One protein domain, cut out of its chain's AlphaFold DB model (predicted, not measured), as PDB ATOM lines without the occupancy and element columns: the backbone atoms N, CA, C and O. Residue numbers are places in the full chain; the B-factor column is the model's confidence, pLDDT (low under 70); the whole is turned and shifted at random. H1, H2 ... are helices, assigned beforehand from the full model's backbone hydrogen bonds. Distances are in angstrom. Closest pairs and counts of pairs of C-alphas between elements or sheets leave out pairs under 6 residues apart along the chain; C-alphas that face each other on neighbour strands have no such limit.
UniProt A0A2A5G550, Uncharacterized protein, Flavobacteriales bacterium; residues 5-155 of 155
ATOM      1  N   THR A   5     288.150 248.170 241.579       48.75
ATOM      2  CA  THR A   5     288.530 247.080 242.496       48.75
ATOM      3  C   THR A   5     289.267 247.582 243.738       48.75
ATOM      4  O   THR A   5     289.115 247.014 244.812       48.75
ATOM      5  N   ILE A   6     290.021 248.679 243.613       58.34
ATOM      6  CA  ILE A   6     290.874 249.193 244.696       58.34
ATOM      7  C   ILE A   6     290.024 249.625 245.900       58.34
ATOM      8  O   ILE A   6     290.337 249.266 247.025       58.34
ATOM      9  N   TRP A   7     288.898 250.304 245.672       62.25
ATOM     10  CA  TRP A   7     288.021 250.798 246.742       62.25
ATOM     11  C   TRP A   7     287.367 249.679 247.561       62.25
ATOM     12  O   TRP A   7     287.191 249.828 248.765       62.25
ATOM     13  N   TRP A   8     287.049 248.550 246.922       65.94
ATOM     14  CA  TRP A   8     286.429 247.396 247.581       65.94
ATOM     15  C   TRP A   8     287.372 246.652 248.518       65.94
ATOM     16  O   TRP A   8     286.898 246.010 249.444       65.94
ATOM     17  N   VAL A   9     288.682 246.738 248.294       75.94
ATOM     18  CA  VAL A   9     289.685 246.179 249.211       75.94
ATOM     19  C   VAL A   9     290.100 247.228 250.238       75.94
ATOM     20  O   VAL A   9     290.179 246.930 251.425       75.94
ATOM     21  N   LEU A  10     290.288 248.472 249.792       80.12
ATOM     22  CA  LEU A  10     290.802 249.565 250.611       80.12
ATOM     23  C   LEU A  10     289.864 249.916 251.775       80.12
ATOM     24  O   LEU A  10     290.338 250.157 252.883       80.12
ATOM     25  N   LEU A  11     288.545 249.889 251.562       81.06
ATOM     26  CA  LEU A  11     287.562 250.194 252.606       81.06
ATOM     27  C   LEU A  11     287.502 249.129 253.719       81.06
ATOM     28  O   LEU A  11     287.637 249.517 254.879       81.06
ATOM     29  N   PRO A  12     287.383 247.815 253.436       84.88
ATOM     30  CA  PRO A  12     287.507 246.778 254.463       84.88
ATOM     31  C   PRO A  12     288.850 246.799 255.188       84.88
ATOM     32  O   PRO A  12     288.884 246.604 256.400       84.88
ATOM     33  N   THR A  13     289.955 247.072 254.483       85.69
ATOM     34  CA  THR A  13     291.260 247.195 255.147       85.69
ATOM     35  C   THR A  13     291.303 248.393 256.090       85.69
ATOM     36  O   THR A  13     291.787 248.261 257.208       85.69
ATOM     37  N   LEU A  14     290.741 249.539 255.689       86.62
ATOM     38  CA  LEU A  14     290.631 250.719 256.549       86.62
ATOM     39  C   LEU A  14     289.741 250.447 257.761       86.62
ATOM     40  O   LEU A  14     290.118 250.800 258.873       86.62
ATOM     41  N   PHE A  15     288.602 249.779 257.557       88.62
ATOM     42  CA  PHE A  15     287.723 249.350 258.642       88.62
ATOM     43  C   PHE A  15     288.485 248.489 259.648       88.62
ATOM     44  O   PHE A  15     288.482 248.802 260.831       88.62
ATOM     45  N   ALA A  16     289.183 247.450 259.180       89.12
ATOM     46  CA  ALA A  16     289.948 246.564 260.048       89.12
ATOM     47  C   ALA A  16     291.020 247.338 260.831       89.12
ATOM     48  O   ALA A  16     291.075 247.229 262.051       89.12
ATOM     49  N   VAL A  17     291.825 248.164 260.156       90.50
ATOM     50  CA  VAL A  17     292.889 248.956 260.798       90.50
ATOM     51  C   VAL A  17     292.326 249.889 261.871       90.50
ATOM     52  O   VAL A  17     292.844 249.915 262.986       90.50
ATOM     53  N   LEU A  18     291.261 250.632 261.566       89.06
ATOM     54  CA  LEU A  18     290.657 251.571 262.516       89.06
ATOM     55  C   LEU A  18     289.943 250.853 263.662       89.06
ATOM     56  O   LEU A  18     290.018 251.306 264.799       89.06
ATOM     57  N   PHE A  19     289.316 249.708 263.390       89.69
ATOM     58  CA  PHE A  19     288.691 248.877 264.411       89.69
ATOM     59  C   PHE A  19     289.728 248.323 265.394       89.69
ATOM     60  O   PHE A  19     289.575 248.476 266.605       89.69
ATOM     61  N   PHE A  20     290.823 247.746 264.888       90.81
ATOM     62  CA  PHE A  20     291.921 247.267 265.733       90.81
ATOM     63  C   PHE A  20     292.573 248.404 266.522       90.81
ATOM     64  O   PHE A  20     292.876 248.220 267.697       90.81
ATOM     65  N   ARG A  21     292.741 249.585 265.913       88.19
ATOM     66  CA  ARG A  21     293.225 250.777 266.623       88.19
ATOM     67  C   ARG A  21     292.274 251.182 267.750       88.19
ATOM     68  O   ARG A  21     292.738 251.449 268.851       88.19
ATOM     69  N   GLY A  22     290.965 251.182 267.504       86.31
ATOM     70  CA  GLY A  22     289.960 251.496 268.521       86.31
ATOM     71  C   GLY A  22     290.032 250.561 269.728       86.31
ATOM     72  O   GLY A  22     290.003 251.028 270.863       86.31
ATOM     73  N   LEU A  23     290.242 249.261 269.497       88.81
ATOM     74  CA  LEU A  23     290.408 248.271 270.570       88.81
ATOM     75  C   LEU A  23     291.688 248.451 271.403       88.81
ATOM     76  O   LEU A  23     291.749 247.961 272.526       88.81
ATOM     77  N   GLN A  24     292.712 249.128 270.878       88.00
ATOM     78  CA  GLN A  24     293.921 249.446 271.651       88.00
ATOM     79  C   GLN A  24     293.717 250.627 272.607       88.00
ATOM     80  O   GLN A  24     294.493 250.787 273.547       88.00
ATOM     81  N   VAL A  25     292.705 251.463 272.359       85.19
ATOM     82  CA  VAL A  25     292.450 252.701 273.112       85.19
ATOM     83  C   VAL A  25     291.240 252.564 274.038       85.19
ATOM     84  O   VAL A  25     291.154 253.252 275.052       85.19
ATOM     85  N   THR A  26     290.275 251.712 273.697       86.75
ATOM     86  CA  THR A  26     288.981 251.625 274.379       86.75
ATOM     87  C   THR A  26     288.432 250.204 274.357       86.75
ATOM     88  O   THR A  26     288.705 249.424 273.445       86.75
ATOM     89  N   ASP A  27     287.619 249.877 275.361       90.81
ATOM     90  CA  ASP A  27     286.963 248.579 275.473       90.81
ATOM     91  C   ASP A  27     286.012 248.303 274.300       90.81
ATOM     92  O   ASP A  27     285.319 249.192 273.794       90.81
ATOM     93  N   PHE A  28     285.912 247.026 273.918       90.25
ATOM     94  CA  PHE A  28     285.064 246.573 272.810       90.25
ATOM     95  C   PHE A  28     283.619 247.076 272.924       90.25
ATOM     96  O   PHE A  28     283.037 247.514 271.934       90.25
ATOM     97  N   GLN A  29     283.038 247.032 274.128       91.00
ATOM     98  CA  GLN A  29     281.653 247.443 274.350       91.00
ATOM     99  C   GLN A  29     281.447 248.929 274.033       91.00
ATOM    100  O   GLN A  29     280.515 249.272 273.306       91.00
ATOM    101  N   THR A  30     282.326 249.796 274.533       89.06
ATOM    102  CA  THR A  30     282.261 251.245 274.309       89.06
ATOM    103  C   THR A  30     282.517 251.585 272.842       89.06
ATOM    104  O   THR A  30     281.777 252.379 272.261       89.06
ATOM    105  N   LEU A  31     283.499 250.936 272.206       90.88
ATOM    106  CA  LEU A  31     283.773 251.097 270.774       90.88
ATOM    107  C   LEU A  31     282.547 250.721 269.929       90.88
ATOM    108  O   LEU A  31     282.144 251.469 269.039       90.88
ATOM    109  N   TRP A  32     281.931 249.574 270.225       92.00
ATOM    110  CA  TRP A  32     280.776 249.072 269.485       92.00
ATOM    111  C   TRP A  32     279.537 249.952 269.672       92.00
ATOM    112  O   TRP A  32     278.838 250.248 268.702       92.00
ATOM    113  N   GLN A  33     279.279 250.418 270.897       92.38
ATOM    114  CA  GLN A  33     278.178 251.342 271.180       92.38
ATOM    115  C   GLN A  33     278.364 252.682 270.458       92.38
ATOM    116  O   GLN A  33     277.441 253.132 269.776       92.38
ATOM    117  N   SER A  34     279.557 253.280 270.540       92.19
ATOM    118  CA  SER A  34     279.887 254.522 269.829       92.19
ATOM    119  C   SER A  34     279.740 254.356 268.317       92.19
ATOM    120  O   SER A  34     279.091 255.174 267.668       92.19
ATOM    121  N   PHE A  35     280.243 253.251 267.761       93.12
ATOM    122  CA  PHE A  35     280.096 252.934 266.343       93.12
ATOM    123  C   PHE A  35     278.628 252.847 265.911       93.12
ATOM    124  O   PHE A  35     278.252 253.457 264.911       93.12
ATOM    125  N   LEU A  36     277.781 252.130 266.658       94.19
ATOM    126  CA  LEU A  36     276.356 252.004 266.337       94.19
ATOM    127  C   LEU A  36     275.617 253.345 266.430       94.19
ATOM    128  O   LEU A  36     274.786 253.639 265.567       94.19
ATOM    129  N   LEU A  37     275.933 254.170 267.431       93.38
ATOM    130  CA  LEU A  37     275.358 255.509 267.563       93.38
ATOM    131  C   LEU A  37     275.763 256.397 266.383       93.38
ATOM    132  O   LEU A  37     274.891 256.953 265.711       93.38
ATOM    133  N   ASN A  38     277.051 256.443 266.053       94.12
ATOM    134  CA  ASN A  38     277.570 257.198 264.911       94.12
ATOM    135  C   ASN A  38     276.976 256.709 263.582       94.12
ATOM    136  O   ASN A  38     276.592 257.510 262.727       94.12
ATOM    137  N   LEU A  39     276.834 255.393 263.413       93.38
ATOM    138  CA  LEU A  39     276.217 254.801 262.229       93.38
ATOM    139  C   LEU A  39     274.738 255.185 262.119       93.38
ATOM    140  O   LEU A  39     274.281 255.550 261.036       93.38
ATOM    141  N   SER A  40     273.996 255.152 263.229       93.56
ATOM    142  CA  SER A  40     272.590 255.571 263.242       93.56
ATOM    143  C   SER A  40     272.436 257.053 262.893       93.56
ATOM    144  O   SER A  40     271.559 257.397 262.100       93.56
ATOM    145  N   PHE A  41     273.344 257.910 263.370       92.75
ATOM    146  CA  PHE A  41     273.405 259.318 262.982       92.75
ATOM    147  C   PHE A  41     273.606 259.482 261.466       92.75
ATOM    148  O   PHE A  41     272.838 260.199 260.820       92.75
ATOM    149  N   ILE A  42     274.569 258.765 260.870       91.19
ATOM    150  CA  ILE A  42     274.796 258.788 259.412       91.19
ATOM    151  C   ILE A  42     273.537 258.342 258.658       91.19
ATOM    152  O   ILE A  42     273.145 258.981 257.680       91.19
ATOM    153  N   VAL A  43     272.888 257.259 259.096       91.19
ATOM    154  CA  VAL A  43     271.675 256.733 258.447       91.19
ATOM    155  C   VAL A  43     270.541 257.751 258.506       91.19
ATOM    156  O   VAL A  43     269.937 258.041 257.471       91.19
ATOM    157  N   ILE A  44     270.280 258.338 259.678       92.44
ATOM    158  CA  ILE A  44     269.266 259.389 259.846       92.44
ATOM    159  C   ILE A  44     269.567 260.561 258.915       92.44
ATOM    160  O   ILE A  44     268.666 261.062 258.240       92.44
ATOM    161  N   GLN A  45     270.830 260.968 258.814       89.69
ATOM    162  CA  GLN A  45     271.219 262.068 257.949       89.69
ATOM    163  C   GLN A  45     271.030 261.747 256.462       89.69
ATOM    164  O   GLN A  45     270.457 262.555 255.728       89.69
ATOM    165  N   LEU A  46     271.451 260.568 256.001       87.81
ATOM    166  CA  LEU A  46     271.236 260.142 254.615       87.81
ATOM    167  C   LEU A  46     269.743 260.054 254.282       87.81
ATOM    168  O   LEU A  46     269.335 260.473 253.194       87.81
ATOM    169  N   LEU A  47     268.921 259.572 255.218       89.31
ATOM    170  CA  LEU A  47     267.467 259.556 255.075       89.31
ATOM    171  C   LEU A  47     266.894 260.972 255.004       89.31
ATOM    172  O   LEU A  47     266.125 261.253 254.089       89.31
ATOM    173  N   ALA A  48     267.304 261.883 255.889       89.38
ATOM    174  CA  ALA A  48     266.836 263.267 255.893       89.38
ATOM    175  C   ALA A  48     267.141 263.978 254.565       89.38
ATOM    176  O   ALA A  48     266.260 264.609 253.977       89.38
ATOM    177  N   VAL A  49     268.362 263.821 254.041       86.50
ATOM    178  CA  VAL A  49     268.744 264.399 252.742       86.50
ATOM    179  C   VAL A  49     267.943 263.741 251.610       86.50
ATOM    180  O   VAL A  49     267.451 264.440 250.722       86.50
ATOM    181  N   THR A  50     267.741 262.418 251.661       85.44
ATOM    182  CA  THR A  50     266.936 261.668 250.673       85.44
ATOM    183  C   THR A  50     265.494 262.147 250.640       85.44
ATOM    184  O   THR A  50     264.975 262.461 249.568       85.44
ATOM    185  N   VAL A  51     264.866 262.284 251.807       87.00
ATOM    186  CA  VAL A  51     263.509 262.816 251.949       87.00
ATOM    187  C   VAL A  51     263.443 264.247 251.425       87.00
ATOM    188  O   VAL A  51     262.560 264.555 250.626       87.00
ATOM    189  N   TRP A  52     264.399 265.109 251.779       88.69
ATOM    190  CA  TRP A  52     264.422 266.498 251.314       88.69
ATOM    191  C   TRP A  52     264.476 266.608 249.782       88.69
ATOM    192  O   TRP A  52     263.665 267.318 249.182       88.69
ATOM    193  N   PHE A  53     265.376 265.869 249.122       83.44
ATOM    194  CA  PHE A  53     265.448 265.857 247.655       83.44
ATOM    195  C   PHE A  53     264.215 265.216 247.020       83.44
ATOM    196  O   PHE A  53     263.776 265.664 245.957       83.44
ATOM    197  N   SER A  54     263.651 264.190 247.659       85.12
ATOM    198  CA  SER A  54     262.447 263.524 247.174       85.12
ATOM    199  C   SER A  54     261.236 264.456 247.197       85.12
ATOM    200  O   SER A  54     260.476 264.500 246.230       85.12
ATOM    201  N   LEU A  55     261.079 265.235 248.270       86.81
ATOM    202  CA  LEU A  55     260.028 266.245 248.388       86.81
ATOM    203  C   LEU A  55     260.236 267.373 247.373       86.81
ATOM    204  O   LEU A  55     259.293 267.772 246.690       86.81
ATOM    205  N   LYS A  56     261.480 267.844 247.217       85.31
ATOM    206  CA  LYS A  56     261.817 268.935 246.293       85.31
ATOM    207  C   LYS A  56     261.572 268.575 244.826       85.31
ATOM    208  O   LYS A  56     261.067 269.404 244.076       85.31
ATOM    209  N   ASN A  57     261.913 267.354 244.422       81.06
ATOM    210  CA  ASN A  57     261.776 266.900 243.036       81.06
ATOM    211  C   ASN A  57     260.450 266.169 242.758       81.06
ATOM    212  O   ASN A  57     260.229 265.743 241.628       81.06
ATOM    213  N   ARG A  58     259.578 266.007 243.772       78.62
ATOM    214  CA  ARG A  58     258.314 265.237 243.719       78.62
ATOM    215  C   ARG A  58     258.458 263.812 243.162       78.62
ATOM    216  O   ARG A  58     257.508 263.243 242.635       78.62
ATOM    217  N   ALA A  59     259.644 263.233 243.280       75.19
ATOM    218  CA  ALA A  59     259.968 261.896 242.807       75.19
ATOM    219  C   ALA A  59     260.911 261.245 243.814       75.19
ATOM    220  O   ALA A  59     261.697 261.945 244.449       75.19
ATOM    221  N   LEU A  60     260.866 259.918 243.947       71.62
ATOM    222  CA  LEU A  60     261.817 259.187 244.785       71.62
ATOM    223  C   LEU A  60     263.223 259.316 244.187       71.62
ATOM    224  O   LEU A  60     263.604 258.587 243.271       71.62
ATOM    225  N   VAL A  61     263.993 260.276 244.695       72.38
ATOM    226  CA  VAL A  61     265.370 260.497 244.258       72.38
ATOM    227  C   VAL A  61     266.287 259.617 245.079       72.38
ATOM    228  O   VAL A  61     266.497 259.844 246.266       72.38
ATOM    229  N   ASN A  62     266.884 258.627 244.424       71.56
ATOM    230  CA  ASN A  62     267.943 257.857 245.047       71.56
ATOM    231  C   ASN A  62     269.259 258.647 245.017       71.56
ATOM    232  O   ASN A  62     269.962 258.700 244.001       71.56
ATOM    233  N   ILE A  63     269.594 259.258 246.153       72.62
ATOM    234  CA  ILE A  63     270.805 260.068 246.323       72.62
ATOM    235  C   ILE A  63     272.072 259.244 246.080       72.62
ATOM    236  O   ILE A  63     273.037 259.777 245.535       72.62
ATOM    237  N   THR A  64     272.047 257.939 246.371       67.25
ATOM    238  CA  THR A  64     273.215 257.051 246.226       67.25
ATOM    239  C   THR A  64     273.572 256.722 244.771       67.25
ATOM    240  O   THR A  64     274.635 256.173 244.481       67.25
ATOM    241  N   LYS A  65     272.678 257.034 243.824       63.16
ATOM    242  CA  LYS A  65     272.935 256.871 242.383       63.16
ATOM    243  C   LYS A  65     273.313 258.181 241.707       63.16
ATOM    244  O   LYS A  65     274.106 258.167 240.772       63.16
ATOM    245  N   ASN A  66     272.750 259.291 242.176       63.44
ATOM    246  CA  ASN A  66     272.845 260.562 241.469       63.44
ATOM    247  C   ASN A  66     273.818 261.556 242.111       63.44
ATOM    248  O   ASN A  66     274.290 262.443 241.401       63.44
ATOM    249  N   HIS A  67     274.059 261.502 243.426       67.62
ATOM    250  CA  HIS A  67     274.726 262.593 244.161       67.62
ATOM    251  C   HIS A  67     275.834 262.114 245.114       67.62
ATOM    252  O   HIS A  67     276.841 262.802 245.237       67.62
ATOM    253  N   LEU A  68     275.681 260.948 245.750       73.12
ATOM    254  CA  LEU A  68     276.679 260.326 246.630       73.12
ATOM    255  C   LEU A  68     277.034 258.944 246.095       73.12
ATOM    256  O   LEU A  68     276.140 258.150 245.822       73.12
ATOM    257  N   GLY A  69     278.317 258.635 245.941       75.62
ATOM    258  CA  GLY A  69     278.739 257.292 245.567       75.62
ATOM    259  C   GLY A  69     278.656 256.329 246.753       75.62
ATOM    260  O   GLY A  69     278.756 256.725 247.911       75.62
ATOM    261  N   TRP A  70     278.573 255.025 246.476       75.56
ATOM    262  CA  TRP A  70     278.700 253.990 247.514       75.56
ATOM    263  C   TRP A  70     280.014 254.091 248.301       75.56
ATOM    264  O   TRP A  70     280.041 253.770 249.483       75.56
ATOM    265  N   GLY A  71     281.085 254.572 247.661       75.44
ATOM    266  CA  GLY A  71     282.363 254.825 248.327       75.44
ATOM    267  C   GLY A  71     282.270 255.894 249.416       75.44
ATOM    268  O   GLY A  71     282.875 255.717 250.466       75.44
ATOM    269  N   ASP A  72     281.470 256.947 249.216       79.88
ATOM    270  CA  ASP A  72     281.292 258.001 250.220       79.88
ATOM    271  C   ASP A  72     280.532 257.480 251.447       79.88
ATOM    272  O   ASP A  72     280.920 257.736 252.583       79.88
ATOM    273  N   ILE A  73     279.486 256.680 251.220       83.00
ATOM    274  CA  ILE A  73     278.672 256.081 252.290       83.00
ATOM    275  C   ILE A  73     279.502 255.096 253.113       83.00
ATOM    276  O   ILE A  73     279.472 255.130 254.341       83.00
ATOM    277  N   LEU A  74     280.260 254.230 252.436       83.00
ATOM    278  CA  LEU A  74     281.153 253.286 253.102       83.00
ATOM    279  C   LEU A  74     282.258 254.018 253.866       83.00
ATOM    280  O   LEU A  74     282.581 253.620 254.979       83.00
ATOM    281  N   PHE A  75     282.802 255.107 253.318       85.88
ATOM    282  CA  PHE A  75     283.771 255.933 254.032       85.88
ATOM    283  C   PHE A  75     283.168 256.548 255.305       85.88
ATOM    284  O   PHE A  75     283.801 256.476 256.356       85.88
ATOM    285  N   PHE A  76     281.936 257.071 255.257       86.19
ATOM    286  CA  PHE A  76     281.264 257.560 256.466       86.19
ATOM    287  C   PHE A  76     281.088 256.466 257.506       86.19
ATOM    288  O   PHE A  76     281.445 256.673 258.666       86.19
ATOM    289  N   ALA A  77     280.624 255.289 257.085       87.75
ATOM    290  CA  ALA A  77     280.491 254.148 257.979       87.75
ATOM    291  C   ALA A  77     281.835 253.776 258.623       87.75
ATOM    292  O   ALA A  77     281.890 253.534 259.818       87.75
ATOM    293  N   VAL A  78     282.939 253.793 257.879       89.81
ATOM    294  CA  VAL A  78     284.268 253.504 258.437       89.81
ATOM    295  C   VAL A  78     284.747 254.612 259.385       89.81
ATOM    296  O   VAL A  78     285.300 254.314 260.441       89.81
ATOM    297  N   SER A  79     284.504 255.883 259.057       88.25
ATOM    298  CA  SER A  79     284.889 257.017 259.914       88.25
ATOM    299  C   SER A  79     284.176 257.017 261.272       88.25
ATOM    300  O   SER A  79     284.730 257.508 262.253       88.25
ATOM    301  N   ALA A  80     282.995 256.396 261.352       90.81
ATOM    302  CA  ALA A  80     282.227 256.232 262.584       90.81
ATOM    303  C   ALA A  80     282.952 255.409 263.665       90.81
ATOM    304  O   ALA A  80     282.556 255.469 264.827       90.81
ATOM    305  N   LEU A  81     283.999 254.650 263.310       88.56
ATOM    306  CA  LEU A  81     284.799 253.863 264.255       88.56
ATOM    307  C   LEU A  81     285.812 254.680 265.062       88.56
ATOM    308  O   LEU A  81     286.317 254.179 266.058       88.56
ATOM    309  N   VAL A  82     286.161 255.885 264.612       87.69
ATOM    310  CA  VAL A  82     287.327 256.625 265.132       87.69
ATOM    311  C   VAL A  82     286.966 257.553 266.294       87.69
ATOM    312  O   VAL A  82     287.852 258.033 266.993       87.69
ATOM    313  N   PHE A  83     285.676 257.811 266.504       89.19
ATOM    314  CA  PHE A  83     285.213 258.878 267.382       89.19
ATOM    315  C   PHE A  83     284.120 258.411 268.348       89.19
ATOM    316  O   PHE A  83     283.264 257.601 267.989       89.19
ATOM    317  N   SER A  84     284.094 258.991 269.546       90.75
ATOM    318  CA  SER A  84     282.905 259.019 270.407       90.75
ATOM    319  C   SER A  84     281.765 259.821 269.750       90.75
ATOM    320  O   SER A  84     282.014 260.590 268.816       90.75
ATOM    321  N   PRO A  85     280.505 259.684 270.207       88.50
ATOM    322  CA  PRO A  85     279.359 260.317 269.553       88.50
ATOM    323  C   PRO A  85     279.455 261.838 269.395       88.50
ATOM    324  O   PRO A  85     279.117 262.372 268.334       88.50
ATOM    325  N   VAL A  86     279.938 262.550 270.416       88.38
ATOM    326  CA  VAL A  86     280.035 264.017 270.357       88.38
ATOM    327  C   VAL A  86     281.198 264.443 269.463       88.38
ATOM    328  O   VAL A  86     281.023 265.301 268.594       88.38
ATOM    329  N   ASN A  87     282.361 263.797 269.599       90.06
ATOM    330  CA  ASN A  87     283.500 264.040 268.711       90.06
ATOM    331  C   ASN A  87     283.162 263.743 267.247       90.06
ATOM    332  O   ASN A  87     283.568 264.496 266.359       90.06
ATOM    333  N   PHE A  88     282.391 262.686 266.983       91.25
ATOM    334  CA  PHE A  88     281.949 262.335 265.639       91.25
ATOM    335  C   PHE A  88     281.072 263.437 265.044       91.25
ATOM    336  O   PHE A  88     281.286 263.849 263.903       91.25
ATOM    337  N   LEU A  89     280.124 263.962 265.825       90.56
ATOM    338  CA  LEU A  89     279.251 265.054 265.404       90.56
ATOM    339  C   LEU A  89     280.049 266.327 265.079       90.56
ATOM    340  O   LEU A  89     279.829 266.940 264.030       90.56
ATOM    341  N   LEU A  90     281.008 266.696 265.934       90.25
ATOM    342  CA  LEU A  90     281.893 267.841 265.697       90.25
ATOM    343  C   LEU A  90     282.747 267.644 264.443       90.25
ATOM    344  O   LEU A  90     282.747 268.508 263.564       90.25
ATOM    345  N   PHE A  91     283.422 266.497 264.327       91.44
ATOM    346  CA  PHE A  91     284.204 266.135 263.146       91.44
ATOM    347  C   PHE A  91     283.357 266.251 261.880       91.44
ATOM    348  O   PHE A  91     283.777 266.880 260.908       91.44
ATOM    349  N   TYR A  92     282.152 265.691 261.900       91.06
ATOM    350  CA  TYR A  92     281.271 265.642 260.747       91.06
ATOM    351  C   TYR A  92     280.797 267.040 260.321       91.06
ATOM    352  O   TYR A  92     280.925 267.398 259.146       91.06
ATOM    353  N   ILE A  93     280.319 267.869 261.259       91.06
ATOM    354  CA  ILE A  93     279.841 269.234 260.973       91.06
ATOM    355  C   ILE A  93     280.984 270.130 260.487       91.06
ATOM    356  O   ILE A  93     280.837 270.820 259.471       91.06
ATOM    357  N   ILE A  94     282.127 270.115 261.181       91.69
ATOM    358  CA  ILE A  94     283.289 270.940 260.829       91.69
ATOM    359  C   ILE A  94     283.819 270.523 259.458       91.69
ATOM    360  O   ILE A  94     284.007 271.374 258.588       91.69
ATOM    361  N   SER A  95     283.987 269.218 259.227       90.50
ATOM    362  CA  SER A  95     284.498 268.698 257.957       90.50
ATOM    363  C   SER A  95     283.586 269.049 256.791       90.50
ATOM    364  O   SER A  95     284.059 269.553 255.772       90.50
ATOM    365  N   LEU A  96     282.273 268.850 256.936       89.00
ATOM    366  CA  LEU A  96     281.309 269.243 255.908       89.00
ATOM    367  C   LEU A  96     281.371 270.732 255.610       89.00
ATOM    368  O   LEU A  96     281.407 271.119 254.443       89.00
ATOM    369  N   THR A  97     281.400 271.560 256.650       90.44
ATOM    370  CA  THR A  97     281.426 273.014 256.494       90.44
ATOM    371  C   THR A  97     282.694 273.458 255.770       90.44
ATOM    372  O   THR A  97     282.607 274.210 254.799       90.44
ATOM    373  N   LEU A  98     283.863 272.948 256.167       90.88
ATOM    374  CA  LEU A  98     285.144 273.250 255.518       90.88
ATOM    375  C   LEU A  98     285.183 272.792 254.056       90.88
ATOM    376  O   LEU A  98     285.615 273.545 253.185       90.88
ATOM    377  N   ILE A  99     284.700 271.587 253.758       90.25
ATOM    378  CA  ILE A  99     284.711 271.061 252.386       90.25
ATOM    379  C   ILE A  99     283.734 271.832 251.500       90.25
ATOM    380  O   ILE A  99     284.069 272.161 250.362       90.25
ATOM    381  N   LEU A 100     282.539 272.149 252.003       87.88
ATOM    382  CA  LEU A 100     281.543 272.909 251.250       87.88
ATOM    383  C   LEU A 100     282.011 274.342 250.996       87.88
ATOM    384  O   LEU A 100     281.963 274.798 249.856       87.88
ATOM    385  N   THR A 101     282.503 275.037 252.023       88.75
ATOM    386  CA  THR A 101     283.040 276.400 251.875       88.75
ATOM    387  C   THR A 101     284.251 276.423 250.947       88.75
ATOM    388  O   THR A 101     284.276 277.210 250.000       88.75
ATOM    389  N   GLY A 102     285.202 275.502 251.127       87.38
ATOM    390  CA  GLY A 102     286.358 275.352 250.247       87.38
ATOM    391  C   GLY A 102     285.963 275.058 248.798       87.38
ATOM    392  O   GLY A 102     286.514 275.654 247.872       87.38
ATOM    393  N   PHE A 103     284.956 274.208 248.579       87.25
ATOM    394  CA  PHE A 103     284.446 273.928 247.238       87.25
ATOM    395  C   PHE A 103     283.736 275.132 246.613       87.25
ATOM    396  O   PHE A 103     283.909 275.382 245.421       87.25
ATOM    397  N   LEU A 104     282.954 275.894 247.383       87.00
ATOM    398  CA  LEU A 104     282.306 277.116 246.895       87.00
ATOM    399  C   LEU A 104     283.342 278.158 246.464       87.00
ATOM    400  O   LEU A 104     283.214 278.721 245.375       87.00
ATOM    401  N   LEU A 105     284.396 278.351 247.263       87.88
ATOM    402  CA  LEU A 105     285.526 279.208 246.904       87.88
ATOM    403  C   LEU A 105     286.223 278.690 245.643       87.88
ATOM    404  O   LEU A 105     286.408 279.441 244.690       87.88
ATOM    405  N   TYR A 106     286.538 277.396 245.580       86.56
ATOM    406  CA  TYR A 106     287.160 276.796 244.400       86.56
ATOM    407  C   TYR A 106     286.307 276.978 243.138       86.56
ATOM    408  O   TYR A 106     286.822 277.346 242.082       86.56
ATOM    409  N   LYS A 107     284.990 276.784 243.246       84.00
ATOM    410  CA  LYS A 107     284.042 276.972 242.144       84.00
ATOM    411  C   LYS A 107     283.968 278.430 241.687       84.00
ATOM    412  O   LYS A 107     283.798 278.653 240.491       84.00
ATOM    413  N   ALA A 108     284.137 279.398 242.591       85.94
ATOM    414  CA  ALA A 108     284.214 280.813 242.228       85.94
ATOM    415  C   ALA A 108     285.391 281.098 241.274       85.94
ATOM    416  O   ALA A 108     285.247 281.889 240.347       85.94
ATOM    417  N   PHE A 109     286.516 280.391 241.434       86.50
ATOM    418  CA  PHE A 109     287.677 280.498 240.538       86.50
ATOM    419  C   PHE A 109     287.642 279.513 239.352       86.50
ATOM    420  O   PHE A 109     288.270 279.753 238.320       86.50
ATOM    421  N   ARG A 110     286.926 278.386 239.475       82.62
ATOM    422  CA  ARG A 110     286.831 277.314 238.468       82.62
ATOM    423  C   ARG A 110     285.376 276.841 238.295       82.62
ATOM    424  O   ARG A 110     285.011 275.759 238.764       82.62
ATOM    425  N   PRO A 111     284.540 277.582 237.543       75.75
ATOM    426  CA  PRO A 111     283.099 277.314 237.441       75.75
ATOM    427  C   PRO A 111     282.733 275.983 236.760       75.75
ATOM    428  O   PRO A 111     281.598 275.527 236.884       75.75
ATOM    429  N   GLN A 112     283.676 275.327 236.072       73.19
ATOM    430  CA  GLN A 112     283.459 274.032 235.412       73.19
ATOM    431  C   GLN A 112     283.531 272.816 236.359       73.19
ATOM    432  O   GLN A 112     283.287 271.690 235.921       73.19
ATOM    433  N   ALA A 113     283.843 273.001 237.648       69.44
ATOM    434  CA  ALA A 113     283.867 271.911 238.623       69.44
ATOM    435  C   ALA A 113     282.441 271.396 238.918       69.44
ATOM    436  O   ALA A 113     281.629 272.093 239.528       69.44
ATOM    437  N   LYS A 114     282.125 270.171 238.469       64.69
ATOM    438  CA  LYS A 114     280.764 269.598 238.540       64.69
ATOM    439  C   LYS A 114     280.484 268.736 239.774       64.69
ATOM    440  O   LYS A 114     279.323 268.598 240.139       64.69
ATOM    441  N   GLN A 115     281.504 268.145 240.398       67.75
ATOM    442  CA  GLN A 115     281.332 267.217 241.520       67.75
ATOM    443  C   GLN A 115     282.196 267.618 242.712       67.75
ATOM    444  O   GLN A 115     283.344 268.028 242.545       67.75
ATOM    445  N   ILE A 116     281.623 267.486 243.907       70.31
ATOM    446  CA  ILE A 116     282.287 267.732 245.186       70.31
ATOM    447  C   ILE A 116     282.930 266.408 245.622       70.31
ATOM    448  O   ILE A 116     282.190 265.455 245.870       70.31
ATOM    449  N   PRO A 117     284.269 266.304 245.725       71.56
ATOM    450  CA  PRO A 117     284.932 265.095 246.211       71.56
ATOM    451  C   PRO A 117     284.836 265.013 247.744       71.56
ATOM    452  O   PRO A 117     285.812 265.225 248.463       71.56
ATOM    453  N   LEU A 118     283.629 264.741 248.243       78.31
ATOM    454  CA  LEU A 118     283.289 264.822 249.662       78.31
ATOM    455  C   LEU A 118     284.068 263.806 250.514       78.31
ATOM    456  O   LEU A 118     284.711 264.210 251.482       78.31
ATOM    457  N   ALA A 119     284.085 262.518 250.141       80.50
ATOM    458  CA  ALA A 119     284.857 261.520 250.888       80.50
ATOM    459  C   ALA A 119     286.361 261.781 250.857       80.50
ATOM    460  O   ALA A 119     287.030 261.556 251.855       80.50
ATOM    461  N   GLY A 120     286.899 262.297 249.747       79.88
ATOM    462  CA  GLY A 120     288.319 262.647 249.661       79.88
ATOM    463  C   GLY A 120     288.692 263.764 250.637       79.88
ATOM    464  O   GLY A 120     289.679 263.648 251.361       79.88
ATOM    465  N   GLY A 121     287.866 264.813 250.705       84.00
ATOM    466  CA  GLY A 121     288.049 265.900 251.665       84.00
ATOM    467  C   GLY A 121     287.934 265.422 253.113       84.00
ATOM    468  O   GLY A 121     288.806 265.719 253.926       84.00
ATOM    469  N   MET A 122     286.904 264.632 253.434       88.31
ATOM    470  CA  MET A 122     286.730 264.127 254.800       88.31
ATOM    471  C   MET A 122     287.807 263.112 255.189       88.31
ATOM    472  O   MET A 122     288.215 263.093 256.343       88.31
ATOM    473  N   ALA A 123     288.321 262.314 254.249       86.75
ATOM    474  CA  ALA A 123     289.448 261.412 254.486       86.75
ATOM    475  C   ALA A 123     290.730 262.167 254.840       86.75
ATOM    476  O   ALA A 123     291.450 261.747 255.744       86.75
ATOM    477  N   ALA A 124     290.998 263.295 254.177       87.06
ATOM    478  CA  ALA A 124     292.137 264.140 254.521       87.06
ATOM    479  C   ALA A 124     292.006 264.702 255.945       87.06
ATOM    480  O   ALA A 124     292.959 264.637 256.719       87.06
ATOM    481  N   ILE A 125     290.817 265.183 256.324       89.56
ATOM    482  CA  ILE A 125     290.578 265.699 257.681       89.56
ATOM    483  C   ILE A 125     290.674 264.568 258.713       89.56
ATOM    484  O   ILE A 125     291.343 264.730 259.729       89.56
ATOM    485  N   LEU A 126     290.095 263.397 258.431       88.38
ATOM    486  CA  LEU A 126     290.188 262.216 259.292       88.38
ATOM    487  C   LEU A 126     291.645 261.805 259.531       88.38
ATOM    488  O   LEU A 126     292.020 261.481 260.657       88.38
ATOM    489  N   MET A 127     292.469 261.833 258.483       87.75
ATOM    490  CA  MET A 127     293.897 261.538 258.575       87.75
ATOM    491  C   MET A 127     294.610 262.541 259.487       87.75
ATOM    492  O   MET A 127     295.365 262.126 260.363       87.75
ATOM    493  N   VAL A 128     294.324 263.838 259.336       87.69
ATOM    494  CA  VAL A 128     294.859 264.883 260.222       87.69
ATOM    495  C   VAL A 128     294.425 264.650 261.669       87.69
ATOM    496  O   VAL A 128     295.272 264.710 262.554       87.69
ATOM    497  N   CYS A 129     293.156 264.315 261.922       85.81
ATOM    498  CA  CYS A 129     292.676 263.975 263.264       85.81
ATOM    499  C   CYS A 129     293.416 262.761 263.838       85.81
ATOM    500  O   CYS A 129     293.868 262.805 264.978       85.81
ATOM    501  N   CYS A 130     293.597 261.697 263.053       85.00
ATOM    502  CA  CYS A 130     294.305 260.503 263.513       85.00
ATOM    503  C   CYS A 130     295.748 260.816 263.913       85.00
ATOM    504  O   CYS A 130     296.154 260.404 264.998       85.00
ATOM    505  N   ILE A 131     296.469 261.571 263.077       86.31
ATOM    506  CA  ILE A 131     297.846 262.003 263.344       86.31
ATOM    507  C   ILE A 131     297.879 262.918 264.574       86.31
ATOM    508  O   ILE A 131     298.663 262.688 265.486       86.31
ATOM    509  N   ALA A 132     297.007 263.924 264.647       84.88
ATOM    510  CA  ALA A 132     296.952 264.843 265.782       84.88
ATOM    511  C   ALA A 132     296.692 264.115 267.114       84.88
ATOM    512  O   ALA A 132     297.310 264.454 268.122       84.88
ATOM    513  N   GLY A 133     295.838 263.086 267.103       80.56
ATOM    514  CA  GLY A 133     295.582 262.237 268.269       80.56
ATOM    515  C   GLY A 133     296.802 261.417 268.695       80.56
ATOM    516  O   GLY A 133     297.044 261.261 269.888       80.56
ATOM    517  N   ASP A 134     297.623 260.957 267.747       80.62
ATOM    518  CA  ASP A 134     298.860 260.230 268.067       80.62
ATOM    519  C   ASP A 134     299.933 261.154 268.674       80.62
ATOM    520  O   ASP A 134     300.691 260.738 269.552       80.62
ATOM    521  N   PHE A 135     299.990 262.422 268.246       80.06
ATOM    522  CA  PHE A 135     300.926 263.413 268.795       80.06
ATOM    523  C   PHE A 135     300.468 264.009 270.132       80.06
ATOM    524  O   PHE A 135     301.304 264.431 270.933       80.06
ATOM    525  N   SER A 136     299.161 264.047 270.393       72.56
ATOM    526  CA  SER A 136     298.595 264.634 271.604       72.56
ATOM    527  C   SER A 136     297.855 263.581 272.423       72.56
ATOM    528  O   SER A 136     296.664 263.357 272.239       72.56
ATOM    529  N   LYS A 137     298.540 262.996 273.417       65.06
ATOM    530  CA  LYS A 137     297.928 262.074 274.399       65.06
ATOM    531  C   LYS A 137     296.713 262.663 275.134       65.06
ATOM    532  O   LYS A 137     295.931 261.909 275.697       65.06
ATOM    533  N   SER A 138     296.567 263.990 275.146       63.78
ATOM    534  CA  SER A 138     295.418 264.683 275.737       63.78
ATOM    535  C   SER A 138     294.192 264.730 274.815       63.78
ATOM    536  O   SER A 138     293.100 265.021 275.298       63.78
ATOM    537  N   MET A 139     294.346 264.491 273.508       65.88
ATOM    538  CA  MET A 139     293.253 264.493 272.529       65.88
ATOM    539  C   MET A 139     292.828 263.056 272.233       65.88
ATOM    540  O   MET A 139     293.109 262.507 271.167       65.88
ATOM    541  N   ASN A 140     292.159 262.432 273.202       78.94
ATOM    542  CA  ASN A 140     291.526 261.142 272.975       78.94
ATOM    543  C   ASN A 140     290.194 261.350 272.245       78.94
ATOM    544  O   ASN A 140     289.240 261.866 272.811       78.94
ATOM    545  N   PHE A 141     290.134 260.948 270.977       82.19
ATOM    546  CA  PHE A 141     288.917 261.053 270.168       82.19
ATOM    547  C   PHE A 141     287.873 259.972 270.485       82.19
ATOM    548  O   PHE A 141     286.722 260.099 270.065       82.19
ATOM    549  N   TYR A 142     288.254 258.927 271.226       82.00
ATOM    550  CA  TYR A 142     287.362 257.842 271.641       82.00
ATOM    551  C   TYR A 142     286.607 258.152 272.939       82.00
ATOM    552  O   TYR A 142     285.705 257.399 273.304       82.00
ATOM    553  N   ASP A 143     286.937 259.258 273.615       81.62
ATOM    554  CA  ASP A 143     286.203 259.758 274.773       81.62
ATOM    555  C   ASP A 143     285.709 261.195 274.560       81.62
ATOM    556  O   ASP A 143     286.248 261.953 273.757       81.62
ATOM    557  N   ASP A 144     284.679 261.580 275.310       80.12
ATOM    558  CA  ASP A 144     284.170 262.955 275.323       80.12
ATOM    559  C   ASP A 144     284.790 263.793 276.465       80.12
ATOM    560  O   ASP A 144     284.377 264.929 276.705       80.12
ATOM    561  N   ASN A 145     285.799 263.269 277.177       79.25
ATOM    562  CA  ASN A 145     286.391 263.923 278.351       79.25
ATOM    563  C   ASN A 145     287.077 265.235 277.978       79.25
ATOM    564  O   ASN A 145     287.012 266.202 278.735       79.25
ATOM    565  N   SER A 146     287.708 265.284 276.804       72.75
ATOM    566  CA  SER A 146     288.331 266.504 276.279       72.75
ATOM    567  C   SER A 146     287.319 267.646 276.107       72.75
ATOM    568  O   SER A 146     287.594 268.787 276.486       72.75
ATOM    569  N   ILE A 147     286.115 267.334 275.618       76.81
ATOM    570  CA  ILE A 147     285.019 268.297 275.466       76.81
ATOM    571  C   ILE A 147     284.475 268.701 276.837       76.81
ATOM    572  O   ILE A 147     284.291 269.890 277.096       76.81
ATOM    573  N   LEU A 148     284.258 267.734 277.731       77.94
ATOM    574  CA  LEU A 148     283.761 267.996 279.084       77.94
ATOM    575  C   LEU A 148     284.720 268.890 279.886       77.94
ATOM    576  O   LEU A 148     284.276 269.816 280.564       77.94
ATOM    577  N   LEU A 149     286.033 268.676 279.762       79.06
ATOM    578  CA  LEU A 149     287.054 269.546 280.352       79.06
ATOM    579  C   LEU A 149     286.983 270.968 279.792       79.06
ATOM    580  O   LEU A 149     287.049 271.925 280.560       79.06
ATOM    581  N   MET A 150     286.804 271.120 278.479       75.12
ATOM    582  CA  MET A 150     286.656 272.440 277.862       75.12
ATOM    583  C   MET A 150     285.394 273.163 278.354       75.12
ATOM    584  O   MET A 150     285.452 274.356 278.634       75.12
ATOM    585  N   MET A 151     284.274 272.451 278.514       79.31
ATOM    586  CA  MET A 151     283.037 273.021 279.063       79.31
ATOM    587  C   MET A 151     283.206 273.478 280.515       79.31
ATOM    588  O   MET A 151     282.713 274.542 280.879       79.31
ATOM    589  N   ASN A 152     283.930 272.710 281.330       79.69
ATOM    590  CA  ASN A 152     284.184 273.058 282.729       79.69
ATOM    591  C   ASN A 152     285.143 274.247 282.898       79.69
ATOM    592  O   ASN A 152     285.066 274.924 283.911       79.69
ATOM    593  N   LEU A 153     286.032 274.509 281.933       77.81
ATOM    594  CA  LEU A 153     286.938 275.669 281.947       77.81
ATOM    595  C   LEU A 153     286.268 276.982 281.503       77.81
ATOM    596  O   LEU A 153     286.839 278.052 281.702       77.81
ATOM    597  N   LEU A 154     285.104 276.902 280.852       74.69
ATOM    598  CA  LEU A 154     284.341 278.057 280.364       74.69
ATOM    599  C   LEU A 154     283.282 278.554 281.367       74.69
ATOM    600  O   LEU A 154     282.661 279.585 281.106       74.69
ATOM    601  N   ASN A 155     283.089 277.834 282.477       63.91
ATOM    602  CA  ASN A 155     282.221 278.196 283.603       63.91
ATOM    603  C   ASN A 155     283.052 278.705 284.783       63.91
ATOM    604  O   ASN A 155     282.558 279.618 285.479       63.91
TER     605      ASN A 155
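AT A GLANCE: This is residues 5 to 155 of the 155 residues of an uncharacterized protein of Flavobacteriales bacterium (UniProt A0A2A5G550). Two long helices, H2 and H5, splay apart as a V from near where they begin, and the short helix H4 sits in the middle of the domain with H1 and H6 each side by side with it. H5 crosses H6 at a steep tilt, H3 is a single short turn near H2, and residues 148 to 155 stick out at one end with most of H7. The printed part has 151 residues and seven named helices, H1 to H7 in order, with no named strand; the class is all helix. It is compact, with a radius of gyration of the C-alphas of 17.0 A, and spans 45 by 35 by 30 A.

IN THESE COORDINATES: Find C-alpha 28 at (285.064, 246.573, 272.810); from there H2, residues 28 to 57, runs 42.9 A to C-alpha 57 at (261.776, 266.900, 243.036). Before it lies H1, residues 5 to 25, 31.4 A long. After it look for H3, residues 63 to 66, and H4, residues 70 to 79, 14.2 A long. H5, residues 85 to 109, covers 36.3 A, and H6, residues 118 to 135, covers 26.1 A. H7, residues 145 to 153, ends with C-alpha 153 at (286.938, 275.669, 281.947).

HOW THE PARTS SIT: Start at H2: its residues 39 to 42 only just touch H4, with 3 pairs of C-alphas within 8 A, the closest being Leu 39 and Ala 77 at 6.1 A. H1, H2 and H4 form an up and down bundle, each helix running against the one before it. H1 touches H4 at a shallow tilt of 11 degrees, the same way; their closest C-alphas are Phe 15 and Val 78, 5.4 A apart. H4 touches residues 118 to 126 of H6 at a shallow tilt of 19 degrees, the closest C-alphas being Asp 72 and Ala 119 at 5.1 A. H5 touches H6 at a steep tilt of 52 degrees, opposite ways, with C-alphas 95 and 122 closest at 6.0 A. H5 also touches H2, where the C-alphas of Ser 34 and Pro 85 are 5.8 A apart. H3 is close to H2 but not clearly touching, and H7 touches no helix. In H2, H4, H5, H6 and H7 every O i to N i+4 pair is within hydrogen-bond range; in H1 14 of 17 are, and H3 is too short for such a pair.

THE WHOLE: The C-alphas farthest apart, Thr 5 and Asn 155, are 51.9 A apart. The printed part has no cut and no long link. Look for pLDDT under 70 at residues 5 to 8, 64 to 67, 113 to 115, 137 to 139 and 155; the mean of the printed part is 83.0.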